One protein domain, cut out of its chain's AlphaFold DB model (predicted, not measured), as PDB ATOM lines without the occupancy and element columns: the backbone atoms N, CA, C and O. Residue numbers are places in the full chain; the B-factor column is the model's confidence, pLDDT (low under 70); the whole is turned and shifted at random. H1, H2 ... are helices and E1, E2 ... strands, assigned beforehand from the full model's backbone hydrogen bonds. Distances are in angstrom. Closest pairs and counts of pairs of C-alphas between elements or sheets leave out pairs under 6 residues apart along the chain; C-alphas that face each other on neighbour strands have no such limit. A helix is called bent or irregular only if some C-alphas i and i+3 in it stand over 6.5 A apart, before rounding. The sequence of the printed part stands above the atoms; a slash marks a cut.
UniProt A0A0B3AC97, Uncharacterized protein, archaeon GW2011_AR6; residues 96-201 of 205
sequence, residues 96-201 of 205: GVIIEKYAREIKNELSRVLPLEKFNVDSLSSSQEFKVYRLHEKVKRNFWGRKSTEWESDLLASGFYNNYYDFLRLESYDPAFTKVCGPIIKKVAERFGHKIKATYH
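This is residues 96 to 201 of the 205 residues of an uncharacterized protein of archaeon GW2011_AR6 (UniProt A0A0B3AC97). What is the main picture? One twisted sheet of five strands has two helices, H1 and H2, over one face and its other face bare, and the far part of the long E2-E3 hairpin, with its tip at residues 142 to 146, runs out beyond the helices as an arm that makes the length. What is it built of? The printed part has 106 residues, with two named helices and five named strands in the order H1, E1, E2, E3, E4, H2, E5, of the mixed class of helices and strands. The sheet is mixed, in the order E1, E2, E3, E4, E5, with E4 and E5 parallel and the other neighbours antiparallel. How large is it? It is loose, with a radius of gyration of the C-alphas of 16.1 A, and only just elongated, with spans of 57 by 29 by 24 A.

Where does the printed part begin? H1, residues 96 to 113, starts with C-alpha 96 at (47.245, -0.490, 21.372) and measures 25.8 A from first to last C-alpha; it is neither bent nor irregular, but only just: C-alphas 100 and 103 are 6.0 A apart. Which strands follow? E1 is residues 119 to 121, 6.6 A long, and E2 is residues 129 to 141, 35.2 A long, with a bend of 51 degrees at residue 132. E3, residues 147 to 162, is 43.8 A long and begins with C-alpha 147 at (41.784, 11.509, 64.453); E4, residues 167 to 172, is 15.9 A long. What closes the printed part? H2, residues 175 to 191, is 23.3 A long and irregular, with C-alphas 180 and 183 7.3 A apart and a kink of 54 degrees near residue 182. E5, residues 196 to 200, is 13.2 A long and ends with C-alpha 200 at (41.503, -16.644, 39.004).

Where is H1? It is on the sheet at a height over the sheet of 8.2 A, over E3 and slantwise to the strands, at 44 degrees to E3 on the local plane. How do the strands pair? E1, E2, E3 and E4 form a meander, each strand the antiparallel neighbour of the one before: N 120 and O 133 are 2.9 A apart in the hairpin of E1 and E2, N 138 and O 150 2.8 A in that of E2 and E3, and N 160 and O 169 2.9 A in that of E3 and E4. E4 and E5 are parallel, at 22 degrees, with N 199 and O 170 2.8 A apart. Where is H2? With E4 and E5 it makes a strand-helix-strand unit, two parallel neighbour strands with a helix between them in the chain, and the crossover is right-handed. It is on the same face as H1, at a height over the sheet of 8.8 A, over E4 and E5 and only just over E3, with 3 of its C-alphas there, and it runs along the strands, at 3 degrees to E4 on the local plane. How do the helices stand? H1, with residues 106 to 113 alone, touches H2, with residues 181 to 188 alone, at a steep tilt of 45 degrees, opposite ways; their closest C-alphas are those of Leu 110 and Cys 181, 7.2 A apart. Of the O i to N i+4 pairs, 13 of 14 in H1 and 11 of 13 in H2 are within hydrogen-bond range.

How far does it reach? The two C-alphas farthest apart are those of Trp 144 and Gly 193, at 57.6 A. Is anything missing, or any link long? The printed part has no cut; no link is long, and that from E1 to E2, with 7 residues, is short. Where is confidence low? The mean pLDDT of the printed part is 73.7, and 29 residues are under 70: 96 to 103, 123 to 128, 161 to 168, 188 and 191 to 196.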
ATOM      1  N   GLY A  96      47.735  -1.805  20.963       57.50
ATOM      2  CA  GLY A  96      47.245  -0.490  21.372       57.50
ATOM      3  C   GLY A  96      45.750  -0.299  21.117       57.50
ATOM      4  O   GLY A  96      45.047   0.226  21.976       57.50
ATOM      5  N   VAL A  97      45.244  -0.787  19.983       63.62
ATOM      6  CA  VAL A  97      43.834  -0.652  19.587       63.62
ATOM      7  C   VAL A  97      42.931  -1.541  20.453       63.62
ATOM      8  O   VAL A  97      41.870  -1.100  20.903       63.62
ATOM      9  N   ILE A  98      43.376  -2.769  20.744       62.59
ATOM     10  CA  ILE A  98      42.699  -3.699  21.664       62.59
ATOM     11  C   ILE A  98      42.591  -3.073  23.061       62.59
ATOM     12  O   ILE A  98      41.513  -3.027  23.656       62.59
ATOM     13  N   ILE A  99      43.697  -2.547  23.586       61.91
ATOM     14  CA  ILE A  99      43.734  -1.958  24.928       61.91
ATOM     15  C   ILE A  99      42.847  -0.717  25.006       61.91
ATOM     16  O   ILE A  99      42.027  -0.613  25.922       61.91
ATOM     17  N   GLU A 100      42.970   0.204  24.049       65.69
ATOM     18  CA  GLU A 100      42.259   1.484  24.085       65.69
ATOM     19  C   GLU A 100      40.734   1.295  24.105       65.69
ATOM     20  O   GLU A 100      40.025   1.986  24.847       65.69
ATOM     21  N   LYS A 101      40.221   0.321  23.347       69.75
ATOM     22  CA  LYS A 101      38.791   0.002  23.337       69.75
ATOM     23  C   LYS A 101      38.360  -0.774  24.568       69.75
ATOM     24  O   LYS A 101      37.416  -0.378  25.253       69.75
ATOM     25  N   TYR A 102      39.004  -1.904  24.840       68.50
ATOM     26  CA  TYR A 102      38.429  -2.882  25.762       68.50
ATOM     27  C   TYR A 102      38.680  -2.533  27.203       68.50
ATOM     28  O   TYR A 102      37.812  -2.761  28.040       68.50
ATOM     29  N   ALA A 103      39.805  -1.901  27.508       68.38
ATOM     30  CA  ALA A 103      40.002  -1.426  28.856       68.38
ATOM     31  C   ALA A 103      39.073  -0.238  29.176       68.38
ATOM     32  O   ALA A 103      38.635  -0.107  30.316       68.38
ATOM     33  N   ARG A 104      38.646   0.549  28.173       70.88
ATOM     34  CA  ARG A 104      37.556   1.530  28.326       70.88
ATOM     35  C   ARG A 104      36.208   0.851  28.586       70.88
ATOM     36  O   ARG A 104      35.501   1.256  29.504       70.88
ATOM     37  N   GLU A 105      35.854  -0.185  27.828       72.56
ATOM     38  CA  GLU A 105      34.597  -0.928  28.026       72.56
ATOM     39  C   GLU A 105      34.543  -1.650  29.374       72.56
ATOM     40  O   GLU A 105      33.559  -1.515  30.101       72.56
ATOM     41  N   ILE A 106      35.617  -2.350  29.750       71.50
ATOM     42  CA  ILE A 106      35.742  -3.016  31.050       71.50
ATOM     43  C   ILE A 106      35.641  -1.982  32.169       71.50
ATOM     44  O   ILE A 106      34.854  -2.170  33.094       71.50
ATOM     45  N   LYS A 107      36.367  -0.861  32.074       72.62
ATOM     46  CA  LYS A 107      36.285   0.222  33.060       72.62
ATOM     47  C   LYS A 107      34.864   0.764  33.189       72.62
ATOM     48  O   LYS A 107      34.388   0.921  34.311       72.62
ATOM     49  N   ASN A 108      34.185   1.038  32.079       75.19
ATOM     50  CA  ASN A 108      32.819   1.561  32.089       75.19
ATOM     51  C   ASN A 108      31.836   0.570  32.727       75.19
ATOM     52  O   ASN A 108      31.038   0.956  33.580       75.19
ATOM     53  N   GLU A 109      31.913  -0.710  32.361       76.88
ATOM     54  CA  GLU A 109      31.041  -1.744  32.927       76.88
ATOM     55  C   GLU A 109      31.316  -1.971  34.421       76.88
ATOM     56  O   GLU A 109      30.376  -2.058  35.211       76.88
ATOM     57  N   LEU A 110      32.591  -1.996  34.831       73.94
ATOM     58  CA  LEU A 110      32.978  -2.070  36.242       73.94
ATOM     59  C   LEU A 110      32.484  -0.847  37.019       73.94
ATOM     60  O   LEU A 110      31.935  -1.007  38.102       73.94
ATOM     61  N   SER A 111      32.597   0.355  36.450       74.88
ATOM     62  CA  SER A 111      32.164   1.600  37.102       74.88
ATOM     63  C   SER A 111      30.649   1.686  37.288       74.88
ATOM     64  O   SER A 111      30.179   2.403  38.164       74.88
ATOM     65  N   ARG A 112      29.869   0.953  36.481       79.00
ATOM     66  CA  ARG A 112      28.411   0.860  36.638       79.00
ATOM     67  C   ARG A 112      28.001  -0.081  37.772       79.00
ATOM     68  O   ARG A 112      26.942   0.105  38.362       79.00
ATOM     69  N   VAL A 113      28.783  -1.133  38.019       78.38
ATOM     70  CA  VAL A 113      28.414  -2.217  38.947       78.38
ATOM     71  C   VAL A 113      29.099  -2.078  40.304       78.38
ATOM     72  O   VAL A 113      28.558  -2.533  41.312       78.38
ATOM     73  N   LEU A 114      30.264  -1.436  40.350       75.94
ATOM     74  CA  LEU A 114      30.999  -1.203  41.583       75.94
ATOM     75  C   LEU A 114      30.572   0.117  42.241       75.94
ATOM     76  O   LEU A 114      30.509   1.143  41.565       75.94
ATOM     77  N   PRO A 115      30.354   0.127  43.566       78.81
ATOM     78  CA  PRO A 115      30.253   1.365  44.328       78.81
ATOM     79  C   PRO A 115      31.627   2.049  44.369       78.81
ATOM     80  O   PRO A 115      32.501   1.656  45.143       78.81
ATOM     81  N   LEU A 116      31.845   3.039  43.501       74.19
ATOM     82  CA  LEU A 116      33.139   3.716  43.318       74.19
ATOM     83  C   LEU A 116      33.647   4.430  44.582       74.19
ATOM     84  O   LEU A 116      34.834   4.704  44.711       74.19
ATOM     85  N   GLU A 117      32.778   4.684  45.557       70.38
ATOM     86  CA  GLU A 117      33.164   5.178  46.877       70.38
ATOM     87  C   GLU A 117      33.883   4.123  47.739       70.38
ATOM     88  O   GLU A 117      34.539   4.463  48.720       70.38
ATOM     89  N   LYS A 118      33.780   2.838  47.373       75.94
ATOM     90  CA  LYS A 118      34.427   1.696  48.045       75.94
ATOM     91  C   LYS A 118      35.465   0.994  47.178       75.94
ATOM     92  O   LYS A 118      36.186   0.133  47.679       75.94
ATOM     93  N   PHE A 119      35.525   1.313  45.891       79.94
ATOM     94  CA  PHE A 119      36.420   0.667  44.941       79.94
ATOM     95  C   PHE A 119      37.078   1.704  44.042       79.94
ATOM     96  O   PHE A 119      36.393   2.535  43.454       79.94
ATOM     97  N   ASN A 120      38.397   1.611  43.883       81.75
ATOM     98  CA  ASN A 120      39.130   2.421  42.917       81.75
ATOM     99  C   ASN A 120      39.511   1.570  41.704       81.75
ATOM    100  O   ASN A 120      40.082   0.491  41.859       81.75
ATOM    101  N   VAL A 121      39.224   2.066  40.505       76.38
ATOM    102  CA  VAL A 121      39.698   1.481  39.247       76.38
ATOM    103  C   VAL A 121      40.743   2.434  38.684       76.38
ATOM    104  O   VAL A 121      40.391   3.498  38.167       76.38
ATOM    105  N   ASP A 122      42.018   2.058  38.795       76.62
ATOM    106  CA  ASP A 122      43.114   2.887  38.299       76.62
ATOM    107  C   ASP A 122      42.968   3.112  36.792       76.62
ATOM    108  O   ASP A 122      42.563   2.224  36.030       76.62
ATOM    109  N   SER A 123      43.281   4.331  36.348       59.44
ATOM    110  CA  SER A 123      43.347   4.628  34.922       59.44
ATOM    111  C   SER A 123      44.442   3.794  34.274       59.44
ATOM    112  O   SER A 123      45.529   3.674  34.834       59.44
ATOM    113  N   LEU A 124      44.172   3.309  33.062       55.34
ATOM    114  CA  LEU A 124      45.198   2.789  32.165       55.34
ATOM    115  C   LEU A 124      46.290   3.844  32.039       55.34
ATOM    116  O   LEU A 124      46.081   4.886  31.418       55.34
ATOM    117  N   SER A 125      47.427   3.607  32.681       50.38
ATOM    118  CA  SER A 125      48.612   4.398  32.393       50.38
ATOM    119  C   SER A 125      49.197   3.926  31.055       50.38
ATOM    120  O   SER A 125      48.717   2.960  30.452       50.38
ATOM    121  N   SER A 126      50.272   4.563  30.597       50.53
ATOM    122  CA  SER A 126      51.078   4.085  29.465       50.53
ATOM    123  C   SER A 126      51.536   2.617  29.597       50.53
ATOM    124  O   SER A 126      51.953   2.025  28.607       50.53
ATOM    125  N   SER A 127      51.427   2.016  30.789       52.53
ATOM    126  CA  SER A 127      51.833   0.647  31.125       52.53
ATOM    127  C   SER A 127      50.914  -0.483  30.643       52.53
ATOM    128  O   SER A 127      51.167  -1.626  31.008       52.53
ATOM    129  N   GLN A 128      49.860  -0.213  29.857       63.44
ATOM    130  CA  GLN A 128      48.960  -1.262  29.328       63.44
ATOM    131  C   GLN A 128      48.289  -2.131  30.415       63.44
ATOM    132  O   GLN A 128      47.851  -3.256  30.160       63.44
ATOM    133  N   GLU A 129      48.200  -1.603  31.637       72.50
ATOM    134  CA  GLU A 129      47.671  -2.288  32.811       72.50
ATOM    135  C   GLU A 129      46.561  -1.448  33.449       72.50
ATOM    136  O   GLU A 129      46.665  -0.223  33.536       72.50
ATOM    137  N   PHE A 130      45.502  -2.104  33.918       74.19
ATOM    138  CA  PHE A 130      44.541  -1.515  34.843       74.19
ATOM    139  C   PHE A 130      44.466  -2.348  36.119       74.19
ATOM    140  O   PHE A 130      44.611  -3.571  36.094       74.19
ATOM    141  N   LYS A 131      44.202  -1.687  37.247       82.56
ATOM    142  CA  LYS A 131      44.088  -2.326  38.561       82.56
ATOM    143  C   LYS A 131      42.786  -1.928  39.229       82.56
ATOM    144  O   LYS A 131      42.312  -0.807  39.059       82.56
ATOM    145  N   VAL A 132      42.211  -2.857  39.979       83.62
ATOM    146  CA  VAL A 132      41.011  -2.629  40.782       83.62
ATOM    147  C   VAL A 132      41.353  -2.849  42.240       83.62
ATOM    148  O   VAL A 132      41.804  -3.933  42.612       83.62
ATOM    149  N   TYR A 133      41.093  -1.839  43.061       85.69
ATOM    150  CA  TYR A 133      41.359  -1.859  44.489       85.69
ATOM    151  C   TYR A 133      40.076  -1.732  45.297       85.69
ATOM    152  O   TYR A 133      39.170  -0.986  44.922       85.69
ATOM    153  N   ARG A 134      40.023  -2.401  46.448       86.94
ATOM    154  CA  ARG A 134      39.078  -2.074  47.519       86.94
ATOM    155  C   ARG A 134      39.644  -0.923  48.332       86.94
ATOM    156  O   ARG A 134      40.796  -0.996  48.736       86.94
ATOM    157  N   LEU A 135      38.845   0.105  48.578       84.06
ATOM    158  CA  LEU A 135      39.207   1.222  49.439       84.06
ATOM    159  C   LEU A 135      38.681   0.975  50.850       84.06
ATOM    160  O   LEU A 135      37.493   0.705  51.050       84.06
ATOM    161  N   HIS A 136      39.565   1.111  51.829       83.75
ATOM    162  CA  HIS A 136      39.236   1.000  53.239       83.75
ATOM    163  C   HIS A 136      39.565   2.295  53.958       83.75
ATOM    164  O   HIS A 136      40.708   2.753  53.960       83.75
ATOM    165  N   GLU A 137      38.551   2.865  54.603       81.19
ATOM    166  CA  GLU A 137      38.762   3.974  55.516       81.19
ATOM    167  C   GLU A 137      39.397   3.445  56.806       81.19
ATOM    168  O   GLU A 137      38.814   2.632  57.528       81.19
ATOM    169  N   LYS A 138      40.598   3.931  57.114       81.31
ATOM    170  CA  LYS A 138      41.295   3.640  58.358       81.31
ATOM    171  C   LYS A 138      41.401   4.901  59.187       81.31
ATOM    172  O   LYS A 138      42.174   5.814  58.903       81.31
ATOM    173  N   VAL A 139      40.638   4.927  60.271       81.69
ATOM    174  CA  VAL A 139      40.736   5.999  61.258       81.69
ATOM    175  C   VAL A 139      41.930   5.709  62.157       81.69
ATOM    176  O   VAL A 139      41.878   4.827  63.017       81.69
ATOM    177  N   LYS A 140      43.011   6.468  61.984       80.00
ATOM    178  CA  LYS A 140      44.139   6.461  62.913       80.00
ATOM    179  C   LYS A 140      43.955   7.547  63.962       80.00
ATOM    180  O   LYS A 140      43.402   8.617  63.713       80.00
ATOM    181  N   ARG A 141      44.415   7.254  65.176       78.44
ATOM    182  CA  ARG A 141      44.601   8.264  66.217       78.44
ATOM    183  C   ARG A 141      46.080   8.546  66.356       78.44
ATOM    184  O   ARG A 141      46.874   7.643  66.598       78.44
ATOM    185  N   ASN A 142      46.423   9.813  66.227       78.25
ATOM    186  CA  ASN A 142      47.764  10.309  66.451       78.25
ATOM    187  C   ASN A 142      48.038  10.287  67.964       78.25
ATOM    188  O   ASN A 142      47.105  10.276  68.771       78.25
ATOM    189  N   PHE A 143      49.308  10.381  68.362       76.62
ATOM    190  CA  PHE A 143      49.725  10.407  69.774       76.62
ATOM    191  C   PHE A 143      49.023  11.502  70.615       76.62
ATOM    192  O   PHE A 143      48.872  11.368  71.822       76.62
ATOM    193  N   TRP A 144      48.506  12.547  69.960       80.06
ATOM    194  CA  TRP A 144      47.755  13.660  70.555       80.06
ATOM    195  C   TRP A 144      46.225  13.471  70.563       80.06
ATOM    196  O   TRP A 144      45.482  14.435  70.722       80.06
ATOM    197  N   GLY A 145      45.716  12.265  70.297       76.69
ATOM    198  CA  GLY A 145      44.275  11.965  70.283       76.69
ATOM    199  C   GLY A 145      43.493  12.544  69.094       76.69
ATOM    200  O   GLY A 145      42.308  12.241  68.935       76.69
ATOM    201  N   ARG A 146      44.143  13.331  68.225       80.69
ATOM    202  CA  ARG A 146      43.567  13.798  66.959       80.69
ATOM    203  C   ARG A 146      43.304  12.587  66.061       80.69
ATOM    204  O   ARG A 146      44.151  11.703  65.966       80.69
ATOM    205  N   LYS A 147      42.118  12.526  65.455       84.25
ATOM    206  CA  LYS A 147      41.784  11.509  64.453       84.25
ATOM    207  C   LYS A 147      42.283  11.983  63.090       84.25
ATOM    208  O   LYS A 147      41.991  13.117  62.714       84.25
ATOM    209  N   SER A 148      42.990  11.126  62.368       79.25
ATOM    210  CA  SER A 148      43.244  11.267  60.937       79.25
ATOM    211  C   SER A 148      42.590  10.107  60.197       79.25
ATOM    212  O   SER A 148      42.590   8.971  60.673       79.25
ATOM    213  N   THR A 149      42.021  10.404  59.036       78.56
ATOM    214  CA  THR A 149      41.532   9.383  58.113       78.56
ATOM    215  C   THR A 149      42.636   9.100  57.103       78.56
ATOM    216  O   THR A 149      43.102  10.013  56.425       78.56
ATOM    217  N   GLU A 150      43.059   7.844  57.023       80.19
ATOM    218  CA  GLU A 150      43.912   7.329  55.957       80.19
ATOM    219  C   GLU A 150      43.103   6.346  55.108       80.19
ATOM    220  O   GLU A 150      42.215   5.663  55.616       80.19
ATOM    221  N   TRP A 151      43.412   6.281  53.817       77.06
ATOM    222  CA  TRP A 151      42.804   5.325  52.896       77.06
ATOM    223  C   TRP A 151      43.811   4.216  52.605       77.06
ATOM    224  O   TRP A 151      44.906   4.493  52.120       77.06
ATOM    225  N   GLU A 152      43.451   2.972  52.918       82.44
ATOM    226  CA  GLU A 152      44.205   1.779  52.518       82.44
ATOM    227  C   GLU A 152      43.537   1.130  51.299       82.44
ATOM    228  O   GLU A 152      42.321   1.239  51.114       82.44
ATOM    229  N   SER A 153      44.338   0.486  50.446       84.12
ATOM    230  CA  SER A 153      43.879  -0.106  49.190       84.12
ATOM    231  C   SER A 153      44.316  -1.563  49.050       84.12
ATOM    232  O   SER A 153      45.517  -1.828  49.023       84.12
ATOM    233  N   ASP A 154      43.364  -2.478  48.866       84.56
ATOM    234  CA  ASP A 154      43.639  -3.898  48.603       84.56
ATOM    235  C   ASP A 154      43.434  -4.220  47.124       84.56
ATOM    236  O   ASP A 154      42.347  -3.992  46.591       84.56
ATOM    237  N   LEU A 155      44.449  -4.767  46.448       83.50
ATOM    238  CA  LEU A 155      44.338  -5.172  45.044       83.50
ATOM    239  C   LEU A 155      43.401  -6.383  44.909       83.50
ATOM    240  O   LEU A 155      43.673  -7.456  45.441       83.50
ATOM    241  N   LEU A 156      42.314  -6.223  44.156       83.31
ATOM    242  CA  LEU A 156      41.308  -7.266  43.919       83.31
ATOM    243  C   LEU A 156      41.447  -7.917  42.545       83.31
ATOM    244  O   LEU A 156      41.113  -9.092  42.361       83.31
ATOM    245  N   ALA A 157      41.888  -7.133  41.565       82.56
ATOM    246  CA  ALA A 157      42.097  -7.589  40.205       82.56
ATOM    247  C   ALA A 157      43.102  -6.705  39.470       82.56
ATOM    248  O   ALA A 157      43.197  -5.504  39.724       82.56
ATOM    249  N   SER A 158      43.793  -7.303  38.510       80.75
ATOM    250  CA  SER A 158      44.654  -6.616  37.556       80.75
ATOM    251  C   SER A 158      44.362  -7.127  36.155       80.75
ATOM    252  O   SER A 158      44.266  -8.332  35.925       80.75
ATOM    253  N   GLY A 159      44.224  -6.215  35.205       76.06
ATOM    254  CA  GLY A 159      44.230  -6.543  33.794       76.06
ATOM    255  C   GLY A 159      45.511  -6.041  33.167       76.06
ATOM    256  O   GLY A 159      45.760  -4.843  33.211       76.06
ATOM    257  N   PHE A 160      46.300  -6.930  32.580       71.06
ATOM    258  CA  PHE A 160      47.515  -6.575  31.855       71.06
ATOM    259  C   PHE A 160      47.555  -7.305  30.524       71.06
ATOM    260  O   PHE A 160      47.058  -8.425  30.375       71.06
ATOM    261  N   TYR A 161      48.144  -6.656  29.533       62.53
ATOM    262  CA  TYR A 161      48.340  -7.278  28.241       62.53
ATOM    263  C   TYR A 161      49.540  -8.229  28.259       62.53
ATOM    264  O   TYR A 161      50.579  -7.933  28.848       62.53
ATOM    265  N   ASN A 162      49.395  -9.387  27.615       59.47
ATOM    266  CA  ASN A 162      50.487 -10.331  27.442       59.47
ATOM    267  C   ASN A 162      51.008 -10.275  25.998       59.47
ATOM    268  O   ASN A 162      50.440 -10.918  25.117       59.47
ATOM    269  N   ASN A 163      52.121  -9.556  25.799       54.19
ATOM    270  CA  ASN A 163      52.803  -9.391  24.503       54.19
ATOM    271  C   ASN A 163      53.223 -10.708  23.837       54.19
ATOM    272  O   ASN A 163      53.499 -10.723  22.647       54.19
ATOM    273  N   TYR A 164      53.334 -11.801  24.594       50.06
ATOM    274  CA  TYR A 164      53.786 -13.080  24.051       50.06
ATOM    275  C   TYR A 164      52.652 -13.883  23.400       50.06
ATOM    276  O   TYR A 164      52.901 -14.753  22.572       50.06
ATOM    277  N   TYR A 165      51.401 -13.632  23.791       52.59
ATOM    278  CA  TYR A 165      50.255 -14.443  23.369       52.59
ATOM    279  C   TYR A 165      49.100 -13.617  22.788       52.59
ATOM    280  O   TYR A 165      48.000 -14.138  22.609       52.59
ATOM    281  N   ASP A 166      49.332 -12.332  22.544       57.59
ATOM    282  CA  ASP A 166      48.387 -11.378  21.977       57.59
ATOM    283  C   ASP A 166      46.992 -11.328  22.630       57.59
ATOM    284  O   ASP A 166      45.974 -11.107  21.967       57.59
ATOM    285  N   PHE A 167      46.922 -11.499  23.955       63.59
ATOM    286  CA  PHE A 167      45.663 -11.433  24.700       63.59
ATOM    287  C   PHE A 167      45.732 -10.528  25.932       63.59
ATOM    288  O   PHE A 167      46.758 -10.409  26.606       63.59
ATOM    289  N   LEU A 168      44.587  -9.935  26.279       67.62
ATOM    290  CA  LEU A 168      44.394  -9.265  27.561       67.62
ATOM    291  C   LEU A 168      44.214 -10.325  28.649       67.62
ATOM    292  O   LEU A 168      43.250 -11.099  28.632       67.62
ATOM    293  N   ARG A 169      45.136 -10.372  29.608       75.00
ATOM    294  CA  ARG A 169      45.011 -11.240  30.773       75.00
ATOM    295  C   ARG A 169      44.318 -10.481  31.888       75.00
ATOM    296  O   ARG A 169      44.740  -9.391  32.256       75.00
ATOM    297  N   LEU A 170      43.261 -11.072  32.426       77.25
ATOM    298  CA  LEU A 170      42.537 -10.546  33.575       77.25
ATOM    299  C   LEU A 170      42.776 -11.482  34.746       77.25
ATOM    300  O   LEU A 170      42.346 -12.629  34.708       77.25
ATOM    301  N   GLU A 171      43.471 -11.012  35.767       83.25
ATOM    302  CA  GLU A 171      43.712 -11.759  36.992       83.25
ATOM    303  C   GLU A 171      42.830 -11.208  38.105       83.25
ATOM    304  O   GLU A 171      42.807 -10.002  38.347       83.25
ATOM    305  N   SER A 172      42.091 -12.086  38.782       84.44
ATOM    306  CA  SER A 172      41.375 -11.726  40.006       84.44
ATOM    307  C   SER A 172      41.877 -12.534  41.191       84.44
ATOM    308  O   SER A 172      42.124 -13.735  41.079       84.44
ATOM    309  N   TYR A 173      41.993 -11.845  42.320       82.69
ATOM    310  CA  TYR A 173      42.570 -12.330  43.568       82.69
ATOM    311  C   TYR A 173      41.538 -12.415  44.704       82.69
ATOM    312  O   TYR A 173      41.825 -12.963  45.763       82.69
ATOM    313  N   ASP A 174      40.324 -11.897  44.489       82.06
ATOM    314  CA  ASP A 174      39.263 -11.843  45.496       82.06
ATOM    315  C   ASP A 174      38.002 -12.595  45.007       82.06
ATOM    316  O   ASP A 174      37.417 -12.243  43.970       82.06
ATOM    317  N   PRO A 175      37.552 -13.641  45.730       80.25
ATOM    318  CA  PRO A 175      36.368 -14.416  45.354       80.25
ATOM    319  C   PRO A 175      35.071 -13.599  45.332       80.25
ATOM    320  O   PRO A 175      34.198 -13.854  44.499       80.25
ATOM    321  N   ALA A 176      34.921 -12.610  46.221       81.19
ATOM    322  CA  ALA A 176      33.719 -11.781  46.277       81.19
ATOM    323  C   ALA A 176      33.642 -10.835  45.068       81.19
ATOM    324  O   ALA A 176      32.589 -10.719  44.440       81.19
ATOM    325  N   PHE A 177      34.770 -10.241  44.680       81.94
ATOM    326  CA  PHE A 177      34.922  -9.479  43.448       81.94
ATOM    327  C   PHE A 177      34.611 -10.348  42.232       81.94
ATOM    328  O   PHE A 177      33.802  -9.963  41.390       81.94
ATOM    329  N   THR A 178      35.177 -11.556  42.163       81.75
ATOM    330  CA  THR A 178      34.907 -12.480  41.054       81.75
ATOM    331  C   THR A 178      33.432 -12.866  40.978       81.75
ATOM    332  O   THR A 178      32.868 -12.926  39.889       81.75
ATOM    333  N   LYS A 179      32.762 -13.074  42.113       82.31
ATOM    334  CA  LYS A 179      31.327 -13.382  42.137       82.31
ATOM    335  C   LYS A 179      30.477 -12.250  41.549       82.31
ATOM    336  O   LYS A 179      29.502 -12.526  40.858       82.31
ATOM    337  N   VAL A 180      30.841 -10.994  41.815       80.88
ATOM    338  CA  VAL A 180      30.096  -9.811  41.354       80.88
ATOM    339  C   VAL A 180      30.449  -9.445  39.908       80.88
ATOM    340  O   VAL A 180      29.561  -9.213  39.091       80.88
ATOM    341  N   CYS A 181      31.737  -9.420  39.567       79.31
ATOM    342  CA  CYS A 181      32.241  -8.913  38.287       79.31
ATOM    343  C   CYS A 181      32.553 -10.013  37.262       79.31
ATOM    344  O   CYS A 181      32.696  -9.726  36.074       79.31
ATOM    345  N   GLY A 182      32.620 -11.278  37.680       79.50
ATOM    346  CA  GLY A 182      32.924 -12.429  36.825       79.50
ATOM    347  C   GLY A 182      32.012 -12.563  35.600       79.50
ATOM    348  O   GLY A 182      32.539 -12.741  34.502       79.50
ATOM    349  N   PRO A 183      30.676 -12.411  35.719       82.81
ATOM    350  CA  PRO A 183      29.782 -12.440  34.560       82.81
ATOM    351  C   PRO A 183      30.066 -11.334  33.532       82.81
ATOM    352  O   PRO A 183      29.964 -11.573  32.331       82.81
ATOM    353  N   ILE A 184      30.459 -10.139  33.986       76.81
ATOM    354  CA  ILE A 184      30.812  -9.003  33.116       76.81
ATOM    355  C   ILE A 184      32.101  -9.317  32.363       76.81
ATOM    356  O   ILE A 184      32.141  -9.219  31.140       76.81
ATOM    357  N   ILE A 185      33.129  -9.761  33.093       75.88
ATOM    358  CA  ILE A 185      34.424 -10.152  32.528       75.88
ATOM    359  C   ILE A 185      34.241 -11.258  31.487       75.88
ATOM    360  O   ILE A 185      34.790 -11.168  30.393       75.88
ATOM    361  N   LYS A 186      33.418 -12.268  31.793       76.06
ATOM    362  CA  LYS A 186      33.106 -13.365  30.876       76.06
ATOM    363  C   LYS A 186      32.389 -12.873  29.619       76.06
ATOM    364  O   LYS A 186      32.798 -13.237  28.526       76.06
ATOM    365  N   LYS A 187      31.381 -12.006  29.750       75.31
ATOM    366  CA  LYS A 187      30.647 -11.441  28.606       75.31
ATOM    367  C   LYS A 187      31.549 -10.616  27.684       75.31
ATOM    368  O   LYS A 187      31.403 -10.670  26.465       75.31
ATOM    369  N   VAL A 188      32.468  -9.842  28.261       69.31
ATOM    370  CA  VAL A 188      33.476  -9.105  27.491       69.31
ATOM    371  C   VAL A 188      34.434 -10.090  26.819       69.31
ATOM    372  O   VAL A 188      34.654  -9.979  25.621       69.31
ATOM    373  N   ALA A 189      34.921 -11.110  27.529       70.81
ATOM    374  CA  ALA A 189      35.790 -12.130  26.942       70.81
ATOM    375  C   ALA A 189      35.125 -12.892  25.781       70.81
ATOM    376  O   ALA A 189      35.735 -13.062  24.734       70.81
ATOM    377  N   GLU A 190      33.855 -13.276  25.918       72.00
ATOM    378  CA  GLU A 190      33.083 -13.955  24.870       72.00
ATOM    379  C   GLU A 190      32.916 -13.097  23.609       72.00
ATOM    380  O   GLU A 190      32.989 -13.626  22.502       72.00
ATOM    381  N   ARG A 191      32.760 -11.773  23.749       64.38
ATOM    382  CA  ARG A 191      32.723 -10.844  22.605       64.38
ATOM    383  C   ARG A 191      34.042 -10.769  21.837       64.38
ATOM    384  O   ARG A 191      34.020 -10.417  20.663       64.38
ATOM    385  N   PHE A 192      35.159 -11.094  22.483       62.59
ATOM    386  CA  PHE A 192      36.505 -10.967  21.916       62.59
ATOM    387  C   PHE A 192      37.210 -12.310  21.689       62.59
ATOM    388  O   PHE A 192      38.384 -12.345  21.316       62.59
ATOM    389  N   GLY A 193      36.492 -13.425  21.855       62.09
ATOM    390  CA  GLY A 193      37.014 -14.770  21.632       62.09
ATOM    391  C   GLY A 193      38.251 -15.079  22.484       62.09
ATOM    392  O   GLY A 193      38.360 -14.675  23.640       62.09
ATOM    393  N   HIS A 194      39.221 -15.790  21.906       59.31
ATOM    394  CA  HIS A 194      40.450 -16.220  22.591       59.31
ATOM    395  C   HIS A 194      41.421 -15.078  22.971       59.31
ATOM    396  O   HIS A 194      42.476 -15.352  23.541       59.31
ATOM    397  N   LYS A 195      41.078 -13.809  22.696       62.69
ATOM    398  CA  LYS A 195      41.931 -12.628  22.939       62.69
ATOM    399  C   LYS A 195      41.792 -12.028  24.339       62.69
ATOM    400  O   LYS A 195      42.478 -11.059  24.665       62.69
ATOM    401  N   ILE A 196      40.928 -12.588  25.185       65.50
ATOM    402  CA  ILE A 196      40.846 -12.238  26.607       65.50
ATOM    403  C   ILE A 196      40.874 -13.521  27.429       65.50
ATOM    404  O   ILE A 196      40.027 -14.399  27.266       65.50
ATOM    405  N   LYS A 197      41.831 -13.615  28.354       71.81
ATOM    406  CA  LYS A 197      41.964 -14.761  29.253       71.81
ATOM    407  C   LYS A 197      41.790 -14.322  30.698       71.81
ATOM    408  O   LYS A 197      42.662 -13.667  31.268       71.81
ATOM    409  N   ALA A 198      40.682 -14.731  31.305       72.62
ATOM    410  CA  ALA A 198      40.474 -14.577  32.737       72.62
ATOM    411  C   ALA A 198      41.183 -15.710  33.495       72.62
ATOM    412  O   ALA A 198      40.994 -16.887  33.191       72.62
ATOM    413  N   THR A 199      42.018 -15.352  34.466       78.00
ATOM    414  CA  THR A 199      42.652 -16.268  35.415       78.00
ATOM    415  C   THR A 199      42.223 -15.879  36.818       78.00
ATOM    416  O   THR A 199      42.139 -14.699  37.152       78.00
ATOM    417  N   TYR A 200      41.962 -16.876  37.650       79.50
ATOM    418  CA  TYR A 200      41.503 -16.644  39.004       79.50
ATOM    419  C   TYR A 200      42.462 -17.273  40.008       79.50
ATOM    420  O   TYR A 200      42.749 -18.467  39.935       79.50
ATOM    421  N   HIS A 201      42.966 -16.453  40.923       76.50
ATOM    422  CA  HIS A 201      44.006 -16.801  41.880       76.50
ATOM    423  C   HIS A 201      43.424 -16.734  43.291       76.50
ATOM    424  O   HIS A 201      43.622 -15.757  44.005       76.50
TER     425      HIS A 201